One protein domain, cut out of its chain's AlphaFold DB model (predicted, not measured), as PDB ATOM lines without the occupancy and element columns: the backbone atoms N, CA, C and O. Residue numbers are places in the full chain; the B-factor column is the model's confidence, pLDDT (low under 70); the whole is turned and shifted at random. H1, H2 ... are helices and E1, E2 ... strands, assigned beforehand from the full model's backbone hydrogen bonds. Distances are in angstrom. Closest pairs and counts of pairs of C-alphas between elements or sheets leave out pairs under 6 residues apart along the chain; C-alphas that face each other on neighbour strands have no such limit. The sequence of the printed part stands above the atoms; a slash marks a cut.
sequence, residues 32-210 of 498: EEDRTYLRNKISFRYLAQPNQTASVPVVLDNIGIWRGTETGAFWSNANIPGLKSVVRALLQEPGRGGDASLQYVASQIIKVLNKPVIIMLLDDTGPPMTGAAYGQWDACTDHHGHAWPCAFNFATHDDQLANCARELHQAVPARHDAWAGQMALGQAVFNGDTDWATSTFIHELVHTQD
ATOM      1  N   GLU A  32      70.693  18.588  52.288       84.81
ATOM      2  CA  GLU A  32      71.368  17.646  53.171       84.81
ATOM      3  C   GLU A  32      72.903  17.661  53.060       84.81
ATOM      4  O   GLU A  32      73.564  17.617  54.104       84.81
ATOM      5  N   GLU A  33      73.482  17.741  51.857       90.50
ATOM      6  CA  GLU A  33      74.941  17.775  51.668       90.50
ATOM      7  C   GLU A  33      75.537  19.074  52.204       90.50
ATOM      8  O   GLU A  33      76.503  19.029  52.970       90.50
ATOM      9  N   ASP A  34      74.941  20.220  51.869       93.00
ATOM     10  CA  ASP A  34      75.442  21.522  52.314       93.00
ATOM     11  C   ASP A  34      75.337  21.659  53.834       93.00
ATOM     12  O   ASP A  34      76.319  21.981  54.502       93.00
ATOM     13  N   ARG A  35      74.200  21.276  54.422       93.81
ATOM     14  CA  ARG A  35      74.020  21.240  55.880       93.81
ATOM     15  C   ARG A  35      74.999  20.283  56.568       93.81
ATOM     16  O   ARG A  35      75.537  20.595  57.629       93.81
ATOM     17  N   THR A  36      75.260  19.116  55.975       95.31
ATOM     18  CA  THR A  36      76.259  18.161  56.486       95.31
ATOM     19  C   THR A  36      77.670  18.741  56.421       95.31
ATOM     20  O   THR A  36      78.453  18.566  57.358       95.31
ATOM     21  N   TYR A  37      77.991  19.448  55.340       96.75
ATOM     22  CA  TYR A  37      79.261  20.139  55.175       96.75
ATOM     23  C   TYR A  37      79.437  21.230  56.240       96.75
ATOM     24  O   TYR A  37      80.445  21.228  56.949       96.75
ATOM     25  N   LEU A  38      78.427  22.085  56.438       97.31
ATOM     26  CA  LEU A  38      78.424  23.136  57.462       97.31
ATOM     27  C   LEU A  38      78.581  22.572  58.874       97.31
ATOM     28  O   LEU A  38      79.439  23.038  59.622       97.31
ATOM     29  N   ARG A  39      77.838  21.511  59.218       97.06
ATOM     30  CA  ARG A  39      77.946  20.816  60.514       97.06
ATOM     31  C   ARG A  39      79.388  20.431  60.850       97.06
ATOM     32  O   ARG A  39      79.777  20.493  62.015       97.06
ATOM     33  N   ASN A  40      80.164  20.021  59.846       97.25
ATOM     34  CA  ASN A  40      81.544  19.571  60.019       97.25
ATOM     35  C   ASN A  40      82.572  20.716  59.973       97.25
ATOM     36  O   ASN A  40      83.719  20.502  60.365       97.25
ATOM     37  N   LYS A  41      82.209  21.893  59.450       97.75
ATOM     38  CA  LYS A  41      83.140  23.009  59.220       97.75
ATOM     39  C   LYS A  41      82.922  24.204  60.140       97.75
ATOM     40  O   LYS A  41      83.863  24.951  60.367       97.75
ATOM     41  N   ILE A  42      81.730  24.390  60.686       98.06
ATOM     42  CA  ILE A  42      81.452  25.485  61.613       98.06
ATOM     43  C   ILE A  42      81.659  25.005  63.048       98.06
ATOM     44  O   ILE A  42      81.154  23.955  63.431       98.06
ATOM     45  N   SER A  43      82.347  25.790  63.871       97.88
ATOM     46  CA  SER A  43      82.398  25.600  65.321       97.88
ATOM     47  C   SER A  43      81.706  26.768  66.012       97.88
ATOM     48  O   SER A  43      82.268  27.857  66.111       97.88
ATOM     49  N   PHE A  44      80.486  26.538  66.500       98.44
ATOM     50  CA  PHE A  44      79.776  27.523  67.311       98.44
ATOM     51  C   PHE A  44      80.288  27.510  68.750       98.44
ATOM     52  O   PHE A  44      80.395  26.450  69.378       98.44
ATOM     53  N   ARG A  45      80.569  28.698  69.283       97.94
ATOM     54  CA  ARG A  45      81.067  28.905  70.643       97.94
ATOM     55  C   ARG A  45      80.232  29.961  71.339       97.94
ATOM     56  O   ARG A  45      80.124  31.070  70.842       97.94
ATOM     57  N   TYR A  46      79.651  29.633  72.482       98.12
ATOM     58  CA  TYR A  46      78.706  30.502  73.172       98.12
ATOM     59  C   TYR A  46      79.267  31.083  74.472       98.12
ATOM     60  O   TYR A  46      79.832  30.355  75.293       98.12
ATOM     61  N   LEU A  47      79.032  32.378  74.687       96.62
ATOM     62  CA  LEU A  47      79.299  33.086  75.934       96.62
ATOM     63  C   LEU A  47      78.044  33.788  76.447       96.62
ATOM     64  O   LEU A  47      77.505  34.680  75.800       96.62
ATOM     65  N   ALA A  48      77.629  33.425  77.661       95.81
ATOM     66  CA  ALA A  48      76.487  34.044  78.333       95.81
ATOM     67  C   ALA A  48      76.816  35.398  78.989       95.81
ATOM     68  O   ALA A  48      75.915  36.156  79.321       95.81
ATOM     69  N   GLN A  49      78.096  35.663  79.272       94.69
ATOM     70  CA  GLN A  49      78.543  36.866  79.982       94.69
ATOM     71  C   GLN A  49      79.830  37.401  79.336       94.69
ATOM     72  O   GLN A  49      80.919  37.164  79.859       94.69
ATOM     73  N   PRO A  50      79.740  38.110  78.195       94.94
ATOM     74  CA  PRO A  50      80.912  38.535  77.424       94.94
ATOM     75  C   PRO A  50      81.850  39.468  78.208       94.94
ATOM     76  O   PRO A  50      83.057  39.453  77.986       94.94
ATOM     77  N   ASN A  51      81.337  40.219  79.187       96.31
ATOM     78  CA  ASN A  51      82.158  41.063  80.063       96.31
ATOM     79  C   ASN A  51      83.020  40.286  81.075       96.31
ATOM     80  O   ASN A  51      83.915  40.867  81.687       96.31
ATOM     81  N   GLN A  52      82.797  38.982  81.250       95.38
ATOM     82  CA  GLN A  52      83.684  38.119  82.027       95.38
ATOM     83  C   GLN A  52      84.730  37.492  81.105       95.38
ATOM     84  O   GLN A  52      84.616  36.325  80.733       95.38
ATOM     85  N   THR A  53      85.759  38.262  80.748       93.25
ATOM     86  CA  THR A  53      86.780  37.887  79.748       93.25
ATOM     87  C   THR A  53      87.582  36.624  80.079       93.25
ATOM     88  O   THR A  53      88.128  35.993  79.184       93.25
ATOM     89  N   ALA A  54      87.613  36.201  81.346       93.50
ATOM     90  CA  ALA A  54      88.226  34.938  81.768       93.50
ATOM     91  C   ALA A  54      87.336  33.696  81.531       93.50
ATOM     92  O   ALA A  54      87.762  32.572  81.801       93.50
ATOM     93  N   SER A  55      86.091  33.878  81.083       91.50
ATOM     94  CA  SER A  55      85.156  32.779  80.838       91.50
ATOM     95  C   SER A  55      85.587  31.937  79.646       91.50
ATOM     96  O   SER A  55      86.011  32.460  78.620       91.50
ATOM     97  N   VAL A  56      85.408  30.622  79.747       93.19
ATOM     98  CA  VAL A  56      85.642  29.713  78.621       93.19
ATOM     99  C   VAL A  56      84.354  29.594  77.799       93.19
ATOM    100  O   VAL A  56      83.327  29.200  78.361       93.19
ATOM    101  N   PRO A  57      84.377  29.895  76.487       95.94
ATOM    102  CA  PRO A  57      83.216  29.713  75.623       95.94
ATOM    103  C   PRO A  57      82.756  28.253  75.577       95.94
ATOM    104  O   PRO A  57      83.564  27.332  75.438       95.94
ATOM    105  N   VAL A  58      81.443  28.033  75.635       96.81
ATOM    106  CA  VAL A  58      80.847  26.699  75.500       96.81
ATOM    107  C   VAL A  58      80.808  26.320  74.024       96.81
ATOM    108  O   VAL A  58      80.110  26.960  73.241       96.81
ATOM    109  N   VAL A  59      81.520  25.262  73.639       97.69
ATOM    110  CA  VAL A  59      81.423  24.700  72.284       97.69
ATOM    111  C   VAL A  59      80.085  23.978  72.143       97.69
ATOM    112  O   VAL A  59      79.759  23.112  72.958       97.69
ATOM    113  N   LEU A  60      79.298  24.336  71.128       98.25
ATOM    114  CA  LEU A  60      77.993  23.718  70.904       98.25
ATOM    115  C   LEU A  60      78.120  22.359  70.193       98.25
ATOM    116  O   LEU A  60      78.986  22.162  69.342       98.25
ATOM    117  N   ASP A  61      77.224  21.423  70.520       97.00
ATOM    118  CA  ASP A  61      77.142  20.117  69.855       97.00
ATOM    119  C   ASP A  61      76.382  20.220  68.527       97.00
ATOM    120  O   ASP A  61      75.158  20.080  68.466       97.00
ATOM    121  N   ASN A  62      77.123  20.421  67.439       97.25
ATOM    122  CA  ASN A  62      76.551  20.485  66.097       97.25
ATOM    123  C   ASN A  62      75.785  19.216  65.689       97.25
ATOM    124  O   ASN A  62      74.873  19.318  64.872       97.25
ATOM    125  N   ILE A  63      76.121  18.027  66.212       96.38
ATOM    126  CA  ILE A  63      75.387  16.795  65.880       96.38
ATOM    127  C   ILE A  63      74.006  16.839  66.528       96.38
ATOM    128  O   ILE A  63      73.013  16.570  65.851       96.38
ATOM    129  N   GLY A  64      73.936  17.198  67.810       96.12
ATOM    130  CA  GLY A  64      72.675  17.391  68.518       96.12
ATOM    131  C   GLY A  64      71.792  18.440  67.842       96.12
ATOM    132  O   GLY A  64      70.621  18.168  67.578       96.12
ATOM    133  N   ILE A  65      72.367  19.586  67.469       96.50
ATOM    134  CA  ILE A  65      71.654  20.663  66.760       96.50
ATOM    135  C   ILE A  65      71.111  20.162  65.423       96.50
ATOM    136  O   ILE A  65      69.927  20.321  65.142       96.50
ATOM    137  N   TRP A  66      71.953  19.503  64.623       94.31
ATOM    138  CA  TRP A  66      71.582  18.958  63.315       94.31
ATOM    139  C   TRP A  66      70.426  17.948  63.395       94.31
ATOM    140  O   TRP A  66      69.595  17.877  62.491       94.31
ATOM    141  N   ARG A  67      70.333  17.189  64.497       93.31
ATOM    142  CA  ARG A  67      69.254  16.216  64.751       93.31
ATOM    143  C   ARG A  67      67.991  16.822  65.370       93.31
ATOM    144  O   ARG A  67      66.975  16.128  65.439       93.31
ATOM    145  N   GLY A  68      68.026  18.073  65.825       92.31
ATOM    146  CA  GLY A  68      66.930  18.673  66.592       92.31
ATOM    147  C   GLY A  68      66.857  18.182  68.042       92.31
ATOM    148  O   GLY A  68      65.774  18.133  68.621       92.31
ATOM    149  N   THR A  69      67.977  17.727  68.607       95.06
ATOM    150  CA  THR A  69      68.084  17.238  69.993       95.06
ATOM    151  C   THR A  69      68.965  18.159  70.835       95.06
ATOM    152  O   THR A  69      69.678  17.705  71.731       95.06
ATOM    153  N   GLU A  70      68.975  19.448  70.502       93.62
ATOM    154  CA  GLU A  70      69.753  20.460  71.200       93.62
ATOM    155  C   GLU A  70      69.446  20.554  72.706       93.62
ATOM    156  O   GLU A  70      68.296  20.533  73.142       93.62
ATOM    157  N   THR A  71      70.497  20.704  73.518       93.62
ATOM    158  CA  THR A  71      70.414  20.895  74.976       93.62
ATOM    159  C   THR A  71      71.544  21.805  75.465       93.62
ATOM    160  O   THR A  71      72.508  22.058  74.743       93.62
ATOM    161  N   GLY A  72      71.447  22.303  76.700       94.44
ATOM    162  CA  GLY A  72      72.506  23.084  77.350       94.44
ATOM    163  C   GLY A  72      72.216  24.583  77.448       94.44
ATOM    164  O   GLY A  72      71.168  25.062  77.016       94.44
ATOM    165  N   ALA A  73      73.164  25.317  78.042       93.81
ATOM    166  CA  ALA A  73      72.977  26.700  78.490       93.81
ATOM    167  C   ALA A  73      72.567  27.674  77.372       93.81
ATOM    168  O   ALA A  73      71.734  28.549  77.602       93.81
ATOM    169  N   PHE A  74      73.107  27.499  76.161       97.44
ATOM    170  CA  PHE A  74      72.716  28.283  74.985       97.44
ATOM    171  C   PHE A  74      71.220  28.122  74.682       97.44
ATOM    172  O   PHE A  74      70.486  29.097  74.556       97.44
ATOM    173  N   TRP A  75      70.732  26.882  74.645       96.81
ATOM    174  CA  TRP A  75      69.349  26.574  74.285       96.81
ATOM    175  C   TRP A  75      68.352  26.933  75.390       96.81
ATOM    176  O   TRP A  75      67.243  27.371  75.082       96.81
ATOM    177  N   SER A  76      68.753  26.854  76.661       95.81
ATOM    178  CA  SER A  76      67.914  27.278  77.790       95.81
ATOM    179  C   SER A  76      67.862  28.795  78.010       95.81
ATOM    180  O   SER A  76      66.969  29.259  78.710       95.81
ATOM    181  N   ASN A  77      68.782  29.584  77.438       96.06
ATOM    182  CA  ASN A  77      68.799  31.036  77.640       96.06
ATOM    183  C   ASN A  77      67.698  31.742  76.830       96.06
ATOM    184  O   ASN A  77      67.773  31.824  75.606       96.06
ATOM    185  N   ALA A  78      66.672  32.272  77.494       94.69
ATOM    186  CA  ALA A  78      65.546  32.937  76.837       94.69
ATOM    187  C   ALA A  78      65.911  34.260  76.134       94.69
ATOM    188  O   ALA A  78      65.179  34.670  75.237       94.69
ATOM    189  N   ASN A  79      67.036  34.889  76.487       94.38
ATOM    190  CA  ASN A  79      67.405  36.220  75.996       94.38
ATOM    191  C   ASN A  79      68.007  36.217  74.589       94.38
ATOM    192  O   ASN A  79      68.117  37.278  73.986       94.38
ATOM    193  N   ILE A  80      68.371  35.042  74.056       96.12
ATOM    194  CA  ILE A  80      69.103  34.921  72.787       96.12
ATOM    195  C   ILE A  80      68.334  34.231  71.636       96.12
ATOM    196  O   ILE A  80      68.862  33.321  70.987       96.12
ATOM    197  N   PRO A  81      67.060  34.584  71.368       94.56
ATOM    198  CA  PRO A  81      66.264  33.907  70.341       94.56
ATOM    199  C   PRO A  81      66.845  34.070  68.928       94.56
ATOM    200  O   PRO A  81      66.765  33.135  68.132       94.56
ATOM    201  N   GLY A  82      67.465  35.213  68.630       94.00
ATOM    202  CA  GLY A  82      68.044  35.511  67.316       94.00
ATOM    203  C   GLY A  82      69.260  34.642  66.993       94.00
ATOM    204  O   GLY A  82      69.277  33.968  65.963       94.00
ATOM    205  N   LEU A  83      70.227  34.548  67.912       95.88
ATOM    206  CA  LEU A  83      71.399  33.680  67.752       95.88
ATOM    207  C   LEU A  83      70.989  32.208  67.612       95.88
ATOM    208  O   LEU A  83      71.527  31.486  66.772       95.88
ATOM    209  N   LYS A  84      69.992  31.754  68.385       96.25
ATOM    210  CA  LYS A  84      69.422  30.403  68.238       96.25
ATOM    211  C   LYS A  84      68.829  30.179  66.851       96.25
ATOM    212  O   LYS A  84      69.002  29.096  66.294       96.25
ATOM    213  N   SER A  85      68.129  31.178  66.314       94.19
ATOM    214  CA  SER A  85      67.531  31.117  64.980       94.19
ATOM    215  C   SER A  85      68.598  30.938  63.905       94.19
ATOM    216  O   SER A  85      68.478  30.028  63.097       94.19
ATOM    217  N   VAL A  86      69.685  31.716  63.944       94.31
ATOM    218  CA  VAL A  86      70.793  31.601  62.976       94.31
ATOM    219  C   VAL A  86      71.477  30.234  63.051       94.31
ATOM    220  O   VAL A  86      71.719  29.598  62.025       94.31
ATOM    221  N   VAL A  87      71.745  29.736  64.262       96.88
ATOM    222  CA  VAL A  87      72.350  28.405  64.450       96.88
ATOM    223  C   VAL A  87      71.461  27.304  63.862       96.88
ATOM    224  O   VAL A  87      71.964  26.393  63.200       96.88
ATOM    225  N   ARG A  88      70.137  27.386  64.057       96.19
ATOM    226  CA  ARG A  88      69.184  26.449  63.439       96.19
ATOM    227  C   ARG A  88      69.120  26.618  61.928       96.19
ATOM    228  O   ARG A  88      69.203  25.610  61.232       96.19
ATOM    229  N   ALA A  89      69.066  27.852  61.432       94.94
ATOM    230  CA  ALA A  89      69.030  28.165  60.008       94.94
ATOM    231  C   ALA A  89      70.196  27.496  59.263       94.94
ATOM    232  O   ALA A  89      69.994  26.906  58.206       94.94
ATOM    233  N   LEU A  90      71.389  27.467  59.861       96.06
ATOM    234  CA  LEU A  90      72.583  26.856  59.266       96.06
ATOM    235  C   LEU A  90      72.666  25.328  59.407       96.06
ATOM    236  O   LEU A  90      73.288  24.680  58.567       96.06
ATOM    237  N   LEU A  91      72.096  24.734  60.464       96.81
ATOM    238  CA  LEU A  91      72.345  23.321  60.800       96.81
ATOM    239  C   LEU A  91      71.117  22.406  60.789       96.81
ATOM    240  O   LEU A  91      71.305  21.189  60.779       96.81
ATOM    241  N   GLN A  92      69.891  22.925  60.789       95.56
ATOM    242  CA  GLN A  92      68.661  22.121  60.793       95.56
ATOM    243  C   GLN A  92      68.016  22.024  59.409       95.56
ATOM    244  O   GLN A  92      68.413  22.683  58.461       95.56
ATOM    245  N   GLU A  93      67.055  21.118  59.242       92.81
ATOM    246  CA  GLU A  93      66.245  21.065  58.014       92.81
ATOM    247  C   GLU A  93      65.216  22.203  57.986       92.81
ATOM    248  O   GLU A  93      64.774  22.623  59.059       92.81
ATOM    249  N   PRO A  94      64.759  22.651  56.799       88.81
ATOM    250  CA  PRO A  94      63.760  23.715  56.687       88.81
ATOM    251  C   PRO A  94      62.511  23.507  57.551       88.81
ATOM    252  O   PRO A  94      62.057  24.421  58.235       88.81
ATOM    253  N   GLY A  95      62.017  22.267  57.642       88.00
ATOM    254  CA  GLY A  95      60.866  21.914  58.482       88.00
ATOM    255  C   GLY A  95      61.077  22.064  59.998       88.00
ATOM    256  O   GLY A  95      60.124  21.902  60.755       88.00
ATOM    257  N   ARG A  96      62.299  22.360  60.454       90.06
ATOM    258  CA  ARG A  96      62.656  22.563  61.870       90.06
ATOM    259  C   ARG A  96      63.282  23.936  62.146       90.06
ATOM    260  O   ARG A  96      63.783  24.165  63.238       90.06
ATOM    261  N   GLY A  97      63.215  24.863  61.190       90.12
ATOM    262  CA  GLY A  97      63.831  26.190  61.309       90.12
ATOM    263  C   GLY A  97      65.208  26.300  60.653       90.12
ATOM    264  O   GLY A  97      65.924  27.259  60.916       90.12
ATOM    265  N   GLY A  98      65.585  25.324  59.822       93.25
ATOM    266  CA  GLY A  98      66.673  25.460  58.858       93.25
ATOM    267  C   GLY A  98      66.335  26.414  57.711       93.25
ATOM    268  O   GLY A  98      65.165  26.671  57.436       93.25
ATOM    269  N   ASP A  99      67.356  26.876  56.998       92.31
ATOM    270  CA  ASP A  99      67.224  27.698  55.795       92.31
ATOM    271  C   ASP A  99      68.131  27.122  54.700       92.31
ATOM    272  O   ASP A  99      69.358  27.174  54.797       92.31
ATOM    273  N   ALA A 100      67.527  26.523  53.672       90.69
ATOM    274  CA  ALA A 100      68.263  25.840  52.608       90.69
ATOM    275  C   ALA A 100      69.089  26.809  51.750       90.69
ATOM    276  O   ALA A 100      70.200  26.466  51.336       90.69
ATOM    277  N   SER A 101      68.581  28.019  51.509       89.06
ATOM    278  CA  SER A 101      69.263  29.021  50.697       89.06
ATOM    279  C   SER A 101      70.469  29.580  51.460       89.06
ATOM    280  O   SER A 101      71.573  29.647  50.911       89.06
ATOM    281  N   LEU A 102      70.309  29.865  52.758       91.81
ATOM    282  CA  LEU A 102      71.417  30.257  53.632       91.81
ATOM    283  C   LEU A 102      72.470  29.147  53.743       91.81
ATOM    284  O   LEU A 102      73.668  29.420  53.660       91.81
ATOM    285  N   GLN A 103      72.036  27.893  53.902       94.62
ATOM    286  CA  GLN A 103      72.926  26.731  53.969       94.62
ATOM    287  C   GLN A 103      73.765  26.587  52.705       94.62
ATOM    288  O   GLN A 103      74.983  26.398  52.782       94.62
ATOM    289  N   TYR A 104      73.124  26.715  51.545       92.81
ATOM    290  CA  TYR A 104      73.800  26.666  50.263       92.81
ATOM    291  C   TYR A 104      74.874  27.754  50.178       92.81
ATOM    292  O   TYR A 104      76.052  27.423  50.017       92.81
ATOM    293  N   VAL A 105      74.517  29.027  50.383       93.94
ATOM    294  CA  VAL A 105      75.463  30.151  50.265       93.94
ATOM    295  C   VAL A 105      76.607  30.041  51.275       93.94
ATOM    296  O   VAL A 105      77.774  30.104  50.881       93.94
ATOM    297  N   ALA A 106      76.309  29.785  52.552       95.69
ATOM    298  CA  ALA A 106      77.334  29.610  53.581       95.69
ATOM    299  C   ALA A 106      78.285  28.445  53.253       95.69
ATOM    300  O   ALA A 106      79.497  28.546  53.459       95.69
ATOM    301  N   SER A 107      77.765  27.342  52.696       95.62
ATOM    302  CA  SER A 107      78.604  26.203  52.312       95.62
ATOM    303  C   SER A 107      79.553  26.560  51.170       95.62
ATOM    304  O   SER A 107      80.713  26.149  51.202       95.62
ATOM    305  N   GLN A 108      79.087  27.330  50.180       94.19
ATOM    306  CA  GLN A 108      79.908  27.759  49.053       94.19
ATOM    307  C   GLN A 108      81.034  28.685  49.523       94.19
ATOM    308  O   GLN A 108      82.172  28.515  49.090       94.19
ATOM    309  N   ILE A 109      80.749  29.596  50.460       94.69
ATOM    310  CA  ILE A 109      81.757  30.477  51.070       94.69
ATOM    311  C   ILE A 109      82.843  29.649  51.764       94.69
ATOM    312  O   ILE A 109      84.021  29.766  51.438       94.69
ATOM    313  N   ILE A 110      82.462  28.717  52.641       95.12
ATOM    314  CA  ILE A 110      83.422  27.882  53.385       95.12
ATOM    315  C   ILE A 110      84.220  26.933  52.465       95.12
ATOM    316  O   ILE A 110      85.315  26.484  52.813       95.12
ATOM    317  N   LYS A 111      83.710  26.599  51.273       93.06
ATOM    318  CA  LYS A 111      84.431  25.777  50.282       93.06
ATOM    319  C   LYS A 111      85.617  26.508  49.633       93.06
ATOM    320  O   LYS A 111      86.484  25.809  49.112       93.06
ATOM    321  N   VAL A 112      85.717  27.842  49.725       90.75
ATOM    322  CA  VAL A 112      86.833  28.627  49.153       90.75
ATOM    323  C   VAL A 112      88.180  28.151  49.705       90.75
ATOM    324  O   VAL A 112      89.000  27.634  48.943       90.75
ATOM    325  N   LEU A 113      88.385  28.215  51.028       90.12
ATOM    326  CA  LEU A 113      89.581  27.642  51.670       90.12
ATOM    327  C   LEU A 113      89.398  26.185  52.073       90.12
ATOM    328  O   LEU A 113      90.387  25.502  52.352       90.12
ATOM    329  N   ASN A 114      88.147  25.718  52.161       92.81
ATOM    330  CA  ASN A 114      87.796  24.405  52.696       92.81
ATOM    331  C   ASN A 114      88.369  24.189  54.115       92.81
ATOM    332  O   ASN A 114      88.756  23.081  54.503       92.81
ATOM    333  N   LYS A 115      88.404  25.250  54.927       93.19
ATOM    334  CA  LYS A 115      88.889  25.235  56.314       93.19
ATOM    335  C   LYS A 115      87.749  25.531  57.292       93.19
ATOM    336  O   LYS A 115      86.809  26.233  56.924       93.19
ATOM    337  N   PRO A 116      87.784  24.967  58.512       96.56
ATOM    338  CA  PRO A 116      86.748  25.224  59.496       96.56
ATOM    339  C   PRO A 116      86.794  26.674  60.001       96.56
ATOM    340  O   PRO A 116      87.855  27.297  59.998       96.56
ATOM    341  N   VAL A 117      85.659  27.197  60.459       97.12
ATOM    342  CA  VAL A 117      85.486  28.574  60.954       97.12
ATOM    343  C   VAL A 117      84.925  28.570  62.375       97.12
ATOM    344  O   VAL A 117      84.115  27.707  62.728       97.12
ATOM    345  N   ILE A 118      85.362  29.525  63.195       97.44
ATOM    346  CA  ILE A 118      84.835  29.740  64.547       97.44
ATOM    347  C   ILE A 118      83.761  30.826  64.495       97.44
ATOM    348  O   ILE A 118      84.003  31.907  63.972       97.44
ATOM    349  N   ILE A 119      82.592  30.555  65.075       97.69
ATOM    350  CA  ILE A 119      81.523  31.546  65.241       97.69
ATOM    351  C   ILE A 119      81.270  31.734  66.734       97.69
ATOM    352  O   ILE A 119      80.725  30.848  67.402       97.69
ATOM    353  N   MET A 120      81.680  32.887  67.254       97.62
ATOM    354  CA  MET A 120      81.444  33.316  68.628       97.62
ATOM    355  C   MET A 120      80.034  33.906  68.739       97.62
ATOM    356  O   MET A 120      79.674  34.829  68.021       97.62
ATOM    357  N   LEU A 121      79.227  33.361  69.641       97.50
ATOM    358  CA  LEU A 121      77.845  33.743  69.916       97.50
ATOM    359  C   LEU A 121      77.814  34.425  71.286       97.50
ATOM    360  O   LEU A 121      78.039  33.766  72.308       97.50
ATOM    361  N   LEU A 122      77.573  35.732  71.310       96.56
ATOM    362  CA  LEU A 122      77.685  36.563  72.506       96.56
ATOM    363  C   LEU A 122      76.292  36.972  72.996       96.56
ATOM    364  O   LEU A 122      75.540  37.626  72.275       96.56
ATOM    365  N   ASP A 123      75.946  36.613  74.236       96.25
ATOM    366  CA  ASP A 123      74.800  37.225  74.918       96.25
ATOM    367  C   ASP A 123      75.183  38.631  75.395       96.25
ATOM    368  O   ASP A 123      75.636  38.843  76.522       96.25
ATOM    369  N   ASP A 124      75.041  39.595  74.496       94.56
ATOM    370  CA  ASP A 124      75.288  41.017  74.719       94.56
ATOM    371  C   ASP A 124      74.009  41.793  75.068       94.56
ATOM    372  O   ASP A 124      73.993  43.019  75.011       94.56
ATOM    373  N   THR A 125      72.938  41.097  75.470       93.06
ATOM    374  CA  THR A 125      71.665  41.727  75.869       93.06
ATOM    375  C   THR A 125      71.718  42.385  77.252       93.06
ATOM    376  O   THR A 125      70.784  43.078  77.658       93.06
ATOM    377  N   GLY A 126      72.799  42.139  77.996       89.50
ATOM    378  CA  GLY A 126      73.050  42.697  79.318       89.50
ATOM    379  C   GLY A 126      73.667  44.104  79.286       89.50
ATOM    380  O   GLY A 126      73.401  44.894  78.383       89.50
ATOM    381  N   PRO A 127      74.483  44.455  80.299       91.44
ATOM    382  CA  PRO A 127      75.210  45.721  80.313       91.44
ATOM    383  C   PRO A 127      76.129  45.874  79.090       91.44
ATOM    384  O   PRO A 127      76.653  44.856  78.626       91.44
ATOM    385  N   PRO A 128      76.414  47.118  78.651       94.75
ATOM    386  CA  PRO A 128      77.322  47.385  77.541       94.75
ATOM    387  C   PRO A 128      78.640  46.615  77.639       94.75
ATOM    388  O   PRO A 128      79.235  46.494  78.719       94.75
ATOM    389  N   MET A 129      79.108  46.100  76.507       94.62
ATOM    390  CA  MET A 129      80.392  45.421  76.420       94.62
ATOM    391  C   MET A 129      81.542  46.391  76.710       94.62
ATOM    392  O   MET A 129      81.587  47.527  76.239       94.62
ATOM    393  N   THR A 130      82.489  45.931  77.521       95.06
ATOM    394  CA  THR A 130      83.720  46.660  77.837       95.06
ATOM    395  C   THR A 130      84.724  46.552  76.688       95.06
ATOM    396  O   THR A 130      84.725  45.568  75.950       95.06
ATOM    397  N   GLY A 131      85.650  47.510  76.575       91.50
ATOM    398  CA  GLY A 131      86.736  47.447  75.582       91.50
ATOM    399  C   GLY A 131      87.564  46.157  75.666       91.50
ATOM    400  O   GLY A 131      87.927  45.587  74.642       91.50
ATOM    401  N   ALA A 132      87.789  45.643  76.880       93.44
ATOM    402  CA  ALA A 132      88.460  44.361  77.084       93.44
ATOM    403  C   ALA A 132      87.658  43.177  76.522       93.44
ATOM    404  O   ALA A 132      88.251  42.245  75.994       93.44
ATOM    405  N   ALA A 133      86.324  43.207  76.615       93.94
ATOM    406  CA  ALA A 133      85.469  42.175  76.037       93.94
ATOM    407  C   ALA A 133      85.484  42.218  74.504       93.94
ATOM    408  O   ALA A 133      85.602  41.167  73.885       93.94
ATOM    409  N   TYR A 134      85.425  43.410  73.898       91.44
ATOM    410  CA  TYR A 134      85.557  43.548  72.443       91.44
ATOM    411  C   TYR A 134      86.880  42.967  71.937       91.44
ATOM    412  O   TYR A 134      86.866  42.139  71.032       91.44
ATOM    413  N   GLY A 135      88.005  43.314  72.575       87.56
ATOM    414  CA  GLY A 135      89.315  42.777  72.198       87.56
ATOM    415  C   GLY A 135      89.497  41.283  72.498       87.56
ATOM    416  O   GLY A 135      90.202  40.601  71.774       87.56
ATOM    417  N   GLN A 136      88.867  40.750  73.549       91.62
ATOM    418  CA  GLN A 136      88.987  39.331  73.910       91.62
ATOM    419  C   GLN A 136      88.210  38.402  72.963       91.62
ATOM    420  O   GLN A 136      88.581  37.237  72.805       91.62
ATOM    421  N   TRP A 137      87.100  38.885  72.404       90.50
ATOM    422  CA  TRP A 137      86.208  38.089  71.556       90.50
ATOM    423  C   TRP A 137      86.268  38.481  70.084       90.50
ATOM    424  O   TRP A 137      85.473  37.956  69.307       90.50
ATOM    425  N   ASP A 138      87.186  39.383  69.731       86.31
ATOM    426  CA  ASP A 138      87.346  39.951  68.393       86.31
ATOM    427  C   ASP A 138      86.005  40.445  67.833       86.31
ATOM    428  O   ASP A 138      85.594  40.061  66.741       86.31
ATOM    429  N   ALA A 139      85.284  41.228  68.644       88.38
ATOM    430  CA  ALA A 139      83.971  41.773  68.321       88.38
ATOM    431  C   ALA A 139      84.057  43.271  67.984       88.38
ATOM    432  O   ALA A 139      84.767  44.026  68.653       88.38
ATOM    433  N   CYS A 140      83.274  43.716  67.003       87.19
ATOM    434  CA  CYS A 140      83.105  45.121  66.661       87.19
ATOM    435  C   CYS A 140      82.017  45.745  67.531       87.19
ATOM    436  O   CYS A 140      81.106  45.071  68.006       87.19
ATOM    437  N   THR A 141      82.111  47.054  67.734       85.50
ATOM    438  CA  THR A 141      81.095  47.831  68.446       85.50
ATOM    439  C   THR A 141      80.017  48.294  67.474       85.50
ATOM    440  O   THR A 141      80.325  48.753  66.379       85.50
ATOM    441  N   ASP A 142      78.755  48.230  67.886       82.12
ATOM    442  CA  ASP A 142      77.638  48.877  67.188       82.12
ATOM    443  C   ASP A 142      77.481  50.369  67.556       82.12
ATOM    444  O   ASP A 142      76.472  50.992  67.224       82.12
ATOM    445  N   HIS A 143      78.447  50.930  68.296       82.12
ATOM    446  CA  HIS A 143      78.444  52.263  68.919       82.12
ATOM    447  C   HIS A 143      77.396  52.486  70.024       82.12
ATOM    448  O   HIS A 143      77.375  53.553  70.639       82.12
ATOM    449  N   HIS A 144      76.592  51.475  70.349       85.50
ATOM    450  CA  HIS A 144      75.579  51.494  71.407       85.50
ATOM    451  C   HIS A 144      75.911  50.534  72.560       85.50
ATOM    452  O   HIS A 144      75.185  50.483  73.552       85.50
ATOM    453  N   GLY A 145      77.051  49.843  72.483       88.62
ATOM    454  CA  GLY A 145      77.557  48.979  73.548       88.62
ATOM    455  C   GLY A 145      77.290  47.493  73.327       88.62
ATOM    456  O   GLY A 145      77.476  46.719  74.267       88.62
ATOM    457  N   HIS A 146      76.897  47.099  72.118       91.75
ATOM    458  CA  HIS A 146      76.640  45.717  71.736       91.75
ATOM    459  C   HIS A 146      77.592  45.256  70.626       91.75
ATOM    460  O   HIS A 146      78.214  46.062  69.927       91.75
ATOM    461  N   ALA A 147      77.723  43.938  70.472       91.50
ATOM    462  CA  ALA A 147      78.593  43.354  69.466       91.50
ATOM    463  C   ALA A 147      77.936  43.418  68.083       91.50
ATOM    464  O   ALA A 147      76.941  42.741  67.808       91.50
ATOM    465  N   TRP A 148      78.544  44.190  67.189       88.06
ATOM    466  CA  TRP A 148      78.272  44.123  65.762       88.06
ATOM    467  C   TRP A 148      79.005  42.925  65.141       88.06
ATOM    468  O   TRP A 148      80.136  42.646  65.554       88.06
ATOM    469  N   PRO A 149      78.404  42.214  64.166       87.81
ATOM    470  CA  PRO A 149      79.109  41.190  63.417       87.81
ATOM    471  C   PRO A 149      80.419  41.707  62.835       87.81
ATOM    472  O   PRO A 149      80.431  42.720  62.146       87.81
ATOM    473  N   CYS A 150      81.504  40.994  63.103       85.12
ATOM    474  CA  CYS A 150      82.785  41.214  62.450       85.12
ATOM    475  C   CYS A 150      83.560  39.909  62.375       85.12
ATOM    476  O   CYS A 150      83.388  39.013  63.215       85.12
ATOM    477  N   ALA A 151      84.407  39.811  61.367       90.06
ATOM    478  CA  ALA A 151      85.209  38.641  61.098       90.06
ATOM    479  C   ALA A 151      86.652  39.009  60.782       90.06
ATOM    480  O   ALA A 151      86.960  40.142  60.432       90.06
ATOM    481  N   PHE A 152      87.525  38.014  60.902       84.88
ATOM    482  CA  PHE A 152      88.871  38.090  60.360       84.88
ATOM    483  C   PHE A 152      89.386  36.709  59.941       84.88
ATOM    484  O   PHE A 152      88.931  35.661  60.424       84.88
ATOM    485  N   ASN A 153      90.377  36.702  59.057       88.88
ATOM    486  CA  ASN A 153      91.075  35.526  58.564       88.88
ATOM    487  C   ASN A 153      92.315  35.217  59.421       88.88
ATOM    488  O   ASN A 153      93.189  36.058  59.631       88.88
ATOM    489  N   PHE A 154      92.458  33.975  59.887       88.19
ATOM    490  CA  PHE A 154      93.612  33.605  60.716       88.19
ATOM    491  C   PHE A 154      94.916  33.591  59.929       88.19
ATOM    492  O   PHE A 154      95.965  33.909  60.480       88.19
ATOM    493  N   ALA A 155      94.888  33.227  58.644       84.31
ATOM    494  CA  ALA A 155      96.120  33.138  57.875       84.31
ATOM    495  C   ALA A 155      96.744  34.519  57.639       84.31
ATOM    496  O   ALA A 155      97.968  34.624  57.681       84.31
ATOM    497  N   THR A 156      95.926  35.550  57.403       78.44
ATOM    498  CA  THR A 156      96.393  36.935  57.231       78.44
ATOM    499  C   THR A 156      96.901  37.503  58.555       78.44
ATOM    500  O   THR A 156      98.002  38.052  58.596       78.44
ATOM    501  N   HIS A 157      96.166  37.274  59.647       80.44
ATOM    502  CA  HIS A 157      96.579  37.671  60.990       80.44
ATOM    503  C   HIS A 157      97.902  37.006  61.414       80.44
ATOM    504  O   HIS A 157      98.825  37.671  61.881       80.44
ATOM    505  N   ASP A 158      98.057  35.701  61.181       83.50
ATOM    506  CA  ASP A 158      99.302  34.984  61.469       83.50
ATOM    507  C   ASP A 158     100.478  35.495  60.617       83.50
ATOM    508  O   ASP A 158     101.615  35.553  61.094       83.50
ATOM    509  N   ASP A 159     100.237  35.846  59.347       79.38
ATOM    510  CA  ASP A 159     101.263  36.400  58.455       79.38
ATOM    511  C   ASP A 159     101.753  37.767  58.969       79.38
ATOM    512  O   ASP A 159     102.964  38.007  59.018       79.38
ATOM    513  N   GLN A 160     100.831  38.617  59.428       77.12
ATOM    514  CA  GLN A 160     101.109  39.900  60.080       77.12
ATOM    515  C   GLN A 160     101.924  39.713  61.367       77.12
ATOM    516  O   GLN A 160     103.003  40.295  61.499       77.12
ATOM    517  N   LEU A 161     101.490  38.839  62.282       81.44
ATOM    518  CA  LEU A 161     102.228  38.544  63.517       81.44
ATOM    519  C   LEU A 161     103.634  37.996  63.239       81.44
ATOM    520  O   LEU A 161     104.599  38.353  63.918       81.44
ATOM    521  N   ALA A 162     103.774  37.137  62.227       82.00
ATOM    522  CA  ALA A 162     105.059  36.571  61.847       82.00
ATOM    523  C   ALA A 162     106.002  37.609  61.225       82.00
ATOM    524  O   ALA A 162     107.208  37.558  61.483       82.00
ATOM    525  N   ASN A 163     105.483  38.536  60.413       77.62
ATOM    526  CA  ASN A 163     106.246  39.686  59.920       77.62
ATOM    527  C   ASN A 163     106.718  40.549  61.092       77.62
ATOM    528  O   ASN A 163     107.912  40.827  61.198       77.62
ATOM    529  N   CYS A 164     105.818  40.847  62.030       80.56
ATOM    530  CA  CYS A 164     106.126  41.688  63.175       80.56
ATOM    531  C   CYS A 164     107.205  41.104  64.083       80.56
ATOM    532  O   CYS A 164     108.192  41.762  64.412       80.56
ATOM    533  N   ALA A 165     107.086  39.817  64.409       83.69
ATOM    534  CA  ALA A 165     108.102  39.120  65.183       83.69
ATOM    535  C   ALA A 165     109.471  39.126  64.482       83.69
ATOM    536  O   ALA A 165     110.491  39.297  65.146       83.69
ATOM    537  N   ARG A 166     109.520  38.987  63.147       83.06
ATOM    538  CA  ARG A 166     110.783  39.058  62.393       83.06
ATOM    539  C   ARG A 166     111.424  40.441  62.465       83.06
ATOM    540  O   ARG A 166     112.627  40.516  62.708       83.06
ATOM    541  N   GLU A 167     110.641  41.501  62.276       80.50
ATOM    542  CA  GLU A 167     111.122  42.889  62.341       80.50
ATOM    543  C   GLU A 167     111.620  43.264  63.740       80.50
ATOM    544  O   GLU A 167     112.653  43.916  63.876       80.50
ATOM    545  N   LEU A 168     110.948  42.782  64.788       84.38
ATOM    546  CA  LEU A 168     111.349  43.004  66.181       84.38
ATOM    547  C   LEU A 168     112.419  42.024  66.687       84.38
ATOM    548  O   LEU A 168     112.770  42.066  67.867       84.38
ATOM    549  N   HIS A 169     112.931  41.132  65.834       86.06
ATOM    550  CA  HIS A 169     113.875  40.069  66.206       86.06
ATOM    551  C   HIS A 169     113.382  39.167  67.359       86.06
ATOM    552  O   HIS A 169     114.155  38.739  68.219       86.06
ATOM    553  N   GLN A 170     112.086  38.867  67.374       89.31
ATOM    554  CA  GLN A 170     111.407  38.010  68.344       89.31
ATOM    555  C   GLN A 170     111.099  36.623  67.759       89.31
ATOM    556  O   GLN A 170     111.203  36.378  66.555       89.31
ATOM    557  N   ALA A 171     110.708  35.688  68.628       91.06
ATOM    558  CA  ALA A 171     110.223  34.383  68.194       91.06
ATOM    559  C   ALA A 171     108.897  34.531  67.434       91.06
ATOM    560  O   ALA A 171     107.974  35.187  67.910       91.06
ATOM    561  N   VAL A 172     108.801  33.888  66.269       89.62
ATOM    562  CA  VAL A 172     107.572  33.864  65.467       89.62
ATOM    563  C   VAL A 172     106.490  33.075  66.221       89.62
ATOM    564  O   VAL A 172     106.747  31.918  66.572       89.62
ATOM    565  N   PRO A 173     105.302  33.659  66.473       88.38
ATOM    566  CA  PRO A 173     104.199  32.955  67.116       88.38
ATOM    567  C   PRO A 173     103.763  31.707  66.342       88.38
ATOM    568  O   PRO A 173     103.946  31.603  65.126       88.38
ATOM    569  N   ALA A 174     103.162  30.751  67.054       90.75
ATOM    570  CA  ALA A 174     102.521  29.613  66.409       90.75
ATOM    571  C   ALA A 174     101.346  30.093  65.545       90.75
ATOM    572  O   ALA A 174     100.602  30.985  65.945       90.75
ATOM    573  N   ARG A 175     101.189  29.477  64.371       88.62
ATOM    574  CA  ARG A 175     100.087  29.772  63.451       88.62
ATOM    575  C   ARG A 175      98.796  29.087  63.902       88.62
ATOM    576  O   ARG A 175      98.831  27.975  64.432       88.62
ATOM    577  N   HIS A 176      97.666  29.713  63.604       86.81
ATOM    578  CA  HIS A 176      96.301  29.236  63.825       86.81
ATOM    579  C   HIS A 176      95.607  28.774  62.534       86.81
ATOM    580  O   HIS A 176      94.431  28.410  62.554       86.81
ATOM    581  N   ASP A 177      96.337  28.720  61.419       78.50
ATOM    582  CA  ASP A 177      95.842  28.393  60.077       78.50
ATOM    583  C   ASP A 177      95.189  27.006  59.892       78.50
ATOM    584  O   ASP A 177      94.704  26.701  58.798       78.50
ATOM    585  N   ALA A 178      95.106  26.168  60.928       88.56
ATOM    586  CA  ALA A 178      94.188  25.028  60.953       88.56
ATOM    587  C   ALA A 178      92.714  25.472  60.825       88.56
ATOM    588  O   ALA A 178      91.879  24.710  60.333       88.56
ATOM    589  N   TRP A 179      92.417  26.709  61.225       93.44
ATOM    590  CA  TRP A 179      91.147  27.395  61.027       93.44
ATOM    591  C   TRP A 179      91.266  28.412  59.891       93.44
ATOM    592  O   TRP A 179      92.347  28.912  59.582       93.44
ATOM    593  N   ALA A 180      90.146  28.699  59.235       92.62
ATOM    594  CA  ALA A 180      90.061  29.742  58.222       92.62
ATOM    595  C   ALA A 180      90.108  31.130  58.876       92.62
ATOM    596  O   ALA A 180      90.931  31.964  58.516       92.62
ATOM    597  N   GLY A 181      89.273  31.317  59.896       93.12
ATOM    598  CA  GLY A 181      89.070  32.579  60.588       93.12
ATOM    599  C   GLY A 181      88.084  32.435  61.743       93.12
ATOM    600  O   GLY A 181      87.626  31.325  62.065       93.12
ATOM    601  N   GLN A 182      87.746  33.571  62.336       93.75
ATOM    602  CA  GLN A 182      86.748  33.702  63.392       93.75
ATOM    603  C   GLN A 182      85.806  34.857  63.067       93.75
ATOM    604  O   GLN A 182      86.203  35.827  62.430       93.75
ATOM    605  N   MET A 183      84.566  34.752  63.537       94.69
ATOM    606  CA  MET A 183      83.631  35.869  63.580       94.69
ATOM    607  C   MET A 183      82.879  35.915  64.908       94.69
ATOM    608  O   MET A 183      82.628  34.863  65.511       94.69
ATOM    609  N   ALA A 184      82.482  37.107  65.342       94.69
ATOM    610  CA  ALA A 184      81.664  37.315  66.533       94.69
ATOM    611  C   ALA A 184      80.271  37.828  66.174       94.69
ATOM    612  O   ALA A 184      80.120  38.639  65.273       94.69
ATOM    613  N   LEU A 185      79.246  37.345  66.880       94.75
ATOM    614  CA  LEU A 185      77.841  37.690  66.680       94.75
ATOM    615  C   LEU A 185      77.198  38.048  68.023       94.75
ATOM    616  O   LEU A 185      77.077  37.189  68.902       94.75
ATOM    617  N   GLY A 186      76.758  39.297  68.164       94.62
ATOM    618  CA  GLY A 186      75.946  39.761  69.288       94.62
ATOM    619  C   GLY A 186      74.464  39.462  69.090       94.62
ATOM    620  O   GLY A 186      73.943  39.588  67.982       94.62
ATOM    621  N   GLN A 187      73.756  39.078  70.150       94.44
ATOM    622  CA  GLN A 187      72.308  38.876  70.103       94.44
ATOM    623  C   GLN A 187      71.547  40.159  69.760       94.44
ATOM    624  O   GLN A 187      70.531  40.077  69.065       94.44
ATOM    625  N   ALA A 188      71.998  41.319  70.244       91.88
ATOM    626  CA  ALA A 188      71.299  42.590  70.065       91.88
ATOM    627  C   ALA A 188      70.985  42.884  68.588       91.88
ATOM    628  O   ALA A 188      69.864  43.274  68.261       91.88
ATOM    629  N   VAL A 189      71.922  42.584  67.682       88.69
ATOM    630  CA  VAL A 189      71.762  42.792  66.234       88.69
ATOM    631  C   VAL A 189      70.661  41.908  65.638       88.69
ATOM    632  O   VAL A 189      69.904  42.353  64.777       88.69
ATOM    633  N   PHE A 190      70.492  40.685  66.143       89.00
ATOM    634  CA  PHE A 190      69.457  39.753  65.678       89.00
ATOM    635  C   PHE A 190      68.087  39.965  66.345       89.00
ATOM    636  O   PHE A 190      67.155  39.215  66.056       89.00
ATOM    637  N   ASN A 191      67.943  40.960  67.228       84.19
ATOM    638  CA  ASN A 191      66.638  41.399  67.738       84.19
ATOM    639  C   ASN A 191      65.941  42.405  66.803       84.19
ATOM    640  O   ASN A 191      64.750  42.662  66.974       84.19
ATOM    641  N   GLY A 192      66.684  43.001  65.864       80.62
ATOM    642  CA  GLY A 192      66.184  43.982  64.905       80.62
ATOM    643  C   GLY A 192      65.740  43.354  63.582       80.62
ATOM    644  O   GLY A 192      64.988  42.381  63.547       80.62
ATOM    645  N   ASP A 193      66.204  43.933  62.476       82.25
ATOM    646  CA  ASP A 193      65.971  43.409  61.129       82.25
ATOM    647  C   ASP A 193      66.785  42.118  60.917       82.25
ATOM    648  O   ASP A 193      68.007  42.136  60.748       82.25
ATOM    649  N   THR A 194      66.091  40.980  60.965       80.50
ATOM    650  CA  THR A 194      66.701  39.647  60.841       80.50
ATOM    651  C   THR A 194      67.241  39.361  59.441       80.50
ATOM    652  O   THR A 194      68.264  38.680  59.330       80.50
ATOM    653  N   ASP A 195      66.637  39.921  58.391       81.94
ATOM    654  CA  ASP A 195      67.136  39.792  57.018       81.94
ATOM    655  C   ASP A 195      68.444  40.574  56.872       81.94
ATOM    656  O   ASP A 195      69.439  40.069  56.337       81.94
ATOM    657  N   TRP A 196      68.482  41.789  57.430       84.69
ATOM    658  CA  TRP A 196      69.703  42.581  57.492       84.69
ATOM    659  C   TRP A 196      70.805  41.847  58.253       84.69
ATOM    660  O   TRP A 196      71.891  41.659  57.701       84.69
ATOM    661  N   ALA A 197      70.519  41.381  59.470       88.19
ATOM    662  CA  ALA A 197      71.482  40.684  60.316       88.19
ATOM    663  C   ALA A 197      72.019  39.403  59.655       88.19
ATOM    664  O   ALA A 197      73.222  39.148  59.687       88.19
ATOM    665  N   THR A 198      71.157  38.634  58.983       87.94
ATOM    666  CA  THR A 198      71.550  37.426  58.238       87.94
ATOM    667  C   THR A 198      72.425  37.766  57.029       87.94
ATOM    668  O   THR A 198      73.421  37.091  56.769       87.94
ATOM    669  N   SER A 199      72.112  38.848  56.311       89.44
ATOM    670  CA  SER A 199      72.949  39.310  55.198       89.44
ATOM    671  C   SER A 199      74.324  39.797  55.660       89.44
ATOM    672  O   SER A 199      75.319  39.535  54.989       89.44
ATOM    673  N   THR A 200      74.390  40.462  56.819       90.88
ATOM    674  CA  THR A 200      75.647  40.887  57.442       90.88
ATOM    675  C   THR A 200      76.440  39.667  57.904       90.88
ATOM    676  O   THR A 200      77.626  39.585  57.631       90.88
ATOM    677  N   PHE A 201      75.794  38.654  58.490       93.56
ATOM    678  CA  PHE A 201      76.450  37.379  58.793       93.56
ATOM    679  C   PHE A 201      77.119  36.759  57.553       93.56
ATOM    680  O   PHE A 201      78.263  36.322  57.636       93.56
ATOM    681  N   ILE A 202      76.434  36.738  56.405       95.25
ATOM    682  CA  ILE A 202      77.006  36.218  55.155       95.25
ATOM    683  C   ILE A 202      78.176  37.066  54.660       95.25
ATOM    684  O   ILE A 202      79.170  36.495  54.222       95.25
ATOM    685  N   HIS A 203      78.071  38.392  54.749       93.94
ATOM    686  CA  HIS A 203      79.166  39.307  54.435       93.94
ATOM    687  C   HIS A 203      80.405  38.980  55.285       93.94
ATOM    688  O   HIS A 203      81.454  38.654  54.742       93.94
ATOM    689  N   GLU A 204      80.262  38.940  56.609       92.88
ATOM    690  CA  GLU A 204      81.374  38.658  57.523       92.88
ATOM    691  C   GLU A 204      81.936  37.236  57.354       92.88
ATOM    692  O   GLU A 204      83.138  37.000  57.465       92.88
ATOM    693  N   LEU A 205      81.093  36.252  57.029       95.25
ATOM    694  CA  LEU A 205      81.561  34.889  56.772       95.25
ATOM    695  C   LEU A 205      82.557  34.840  55.601       95.25
ATOM    696  O   LEU A 205      83.473  34.012  55.630       95.25
ATOM    697  N   VAL A 206      82.407  35.716  54.599       93.12
ATOM    698  CA  VAL A 206      83.352  35.826  53.478       93.12
ATOM    699  C   VAL A 206      84.733  36.227  53.974       93.12
ATOM    700  O   VAL A 206      85.688  35.545  53.615       93.12
ATOM    701  N   HIS A 207      84.845  37.218  54.859       89.81
ATOM    702  CA  HIS A 207      86.131  37.666  55.418       89.81
ATOM    703  C   HIS A 207      86.884  36.542  56.151       89.81
ATOM    704  O   HIS A 207      88.106  36.453  56.090       89.81
ATOM    705  N   THR A 208      86.182  35.555  56.725       91.44
ATOM    706  CA  THR A 208      86.850  34.369  57.311       91.44
ATOM    707  C   THR A 208      87.488  33.431  56.278       91.44
ATOM    708  O   THR A 208      88.338  32.611  56.629       91.44
ATOM    709  N   GLN A 209      87.053  33.489  55.018       88.94
ATOM    710  CA  GLN A 209      87.476  32.596  53.933       88.94
ATOM    711  C   GLN A 209      88.266  33.318  52.843       88.94
ATOM    712  O   GLN A 209      88.981  32.674  52.085       88.94
ATOM    713  N   ASP A 210      88.160  34.634  52.758       80.75
ATOM    714  CA  ASP A 210      88.910  35.438  51.816       80.75
ATOM    715  C   ASP A 210      90.215  35.907  52.466       80.75
ATOM    716  O   ASP A 210      90.223  36.572  53.496       80.75
TER     717      ASP A 210
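AT A GLANCE: This is residues 32 to 210 of the 498 residues of an uncharacterized protein of Candidatus Eisenbacteria bacterium (UniProt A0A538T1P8). A small twisted sheet of four strands has helices H4 and H9 over one face; H1 and H5 cross beyond the end where E1 and E2 begin, and H7 reaches away as a long arm, with residues 168 to 180 leading back. The printed part has 179 residues with nine named helices and four named strands, in the order H1 E1 H2 H3 H4 H5 E2 H6 E3 H7 E4 H8 H9. The mixed sheet runs E1 E2 E4 E3, and the class is mixed, helices and strands. The whole is compact, with a radius of gyration of the C-alphas of 16.4 A and spans of 56 by 39 by 28 A.

HOW THE PARTS SIT: Start at H1, residues 32 to 41, which a tight link joins to edge strand E1, residues 42 to 47. H2, residues 62 to 67, touches H1 at a shallow tilt of 24 degrees, opposite ways; their closest C-alphas, 39 and 62, are 5.8 A apart. H3, residues 73 to 76, only grazes the sheet with residues 73 to 74. Next look at the hub H4, residues 81 to 91, which touches four helices, among them H2, with closest C-alphas 91 and 66 at 5.1 A. H5, residues 100 to 111, touches H4, with closest C-alphas 103 and 90 at 5.3 A. E2, residues 117 to 122, is parallel to E1, with N 45 and O 119 within hydrogen-bond range at 2.9 A; E1, H2 to H5 and E2 form a strand-helix-strand unit, parallel neighbour strands with helices between. H4 lies over E2 and along the strands, its height over the sheet 9.9 A. H6, residues 131 to 137, only grazes the sheet with residues 134 to 137. E3 is residues 150 to 153; H7, residues 154 to 167, touches no helix and only grazes the sheet with residues 154 to 157. E4, residues 181 to 186, is parallel to E2, N 120 to O 183 being 2.8 A, and antiparallel to E3, N 152 to O 182 being 3.0 A. H8, residues 188 to 191, touches H4, with closest C-alphas 190 and 82 at 4.8 A. H9, residues 194 to 207, lies over E4 and E3 at a height over the sheet of 9.6 A, on the same face as H4: two layers, helices on one face of a sheet. Every O i to N i+4 pair is within hydrogen-bond range in H1, H2, H4, H5, H6 and H7, and 9 of 10 in H9; H3 and H8 are too short for one.

IN THESE COORDINATES: Find C-alpha 32 at (71.368, 17.646, 53.171), where H1 begins. H7 runs 19.9 A to C-alpha 167 at (111.122, 42.889, 62.341), and H9 runs 20.3 A to C-alpha 207 at (86.131, 37.666, 55.418).

THE WHOLE: The C-alphas farthest apart, of Gly 95 and His 169, are 56.6 A apart. The long links are E1 to H2, H6 to E3 and H7 to E4. The printed part has no cut, and no printed residue is under 70 in pLDDT.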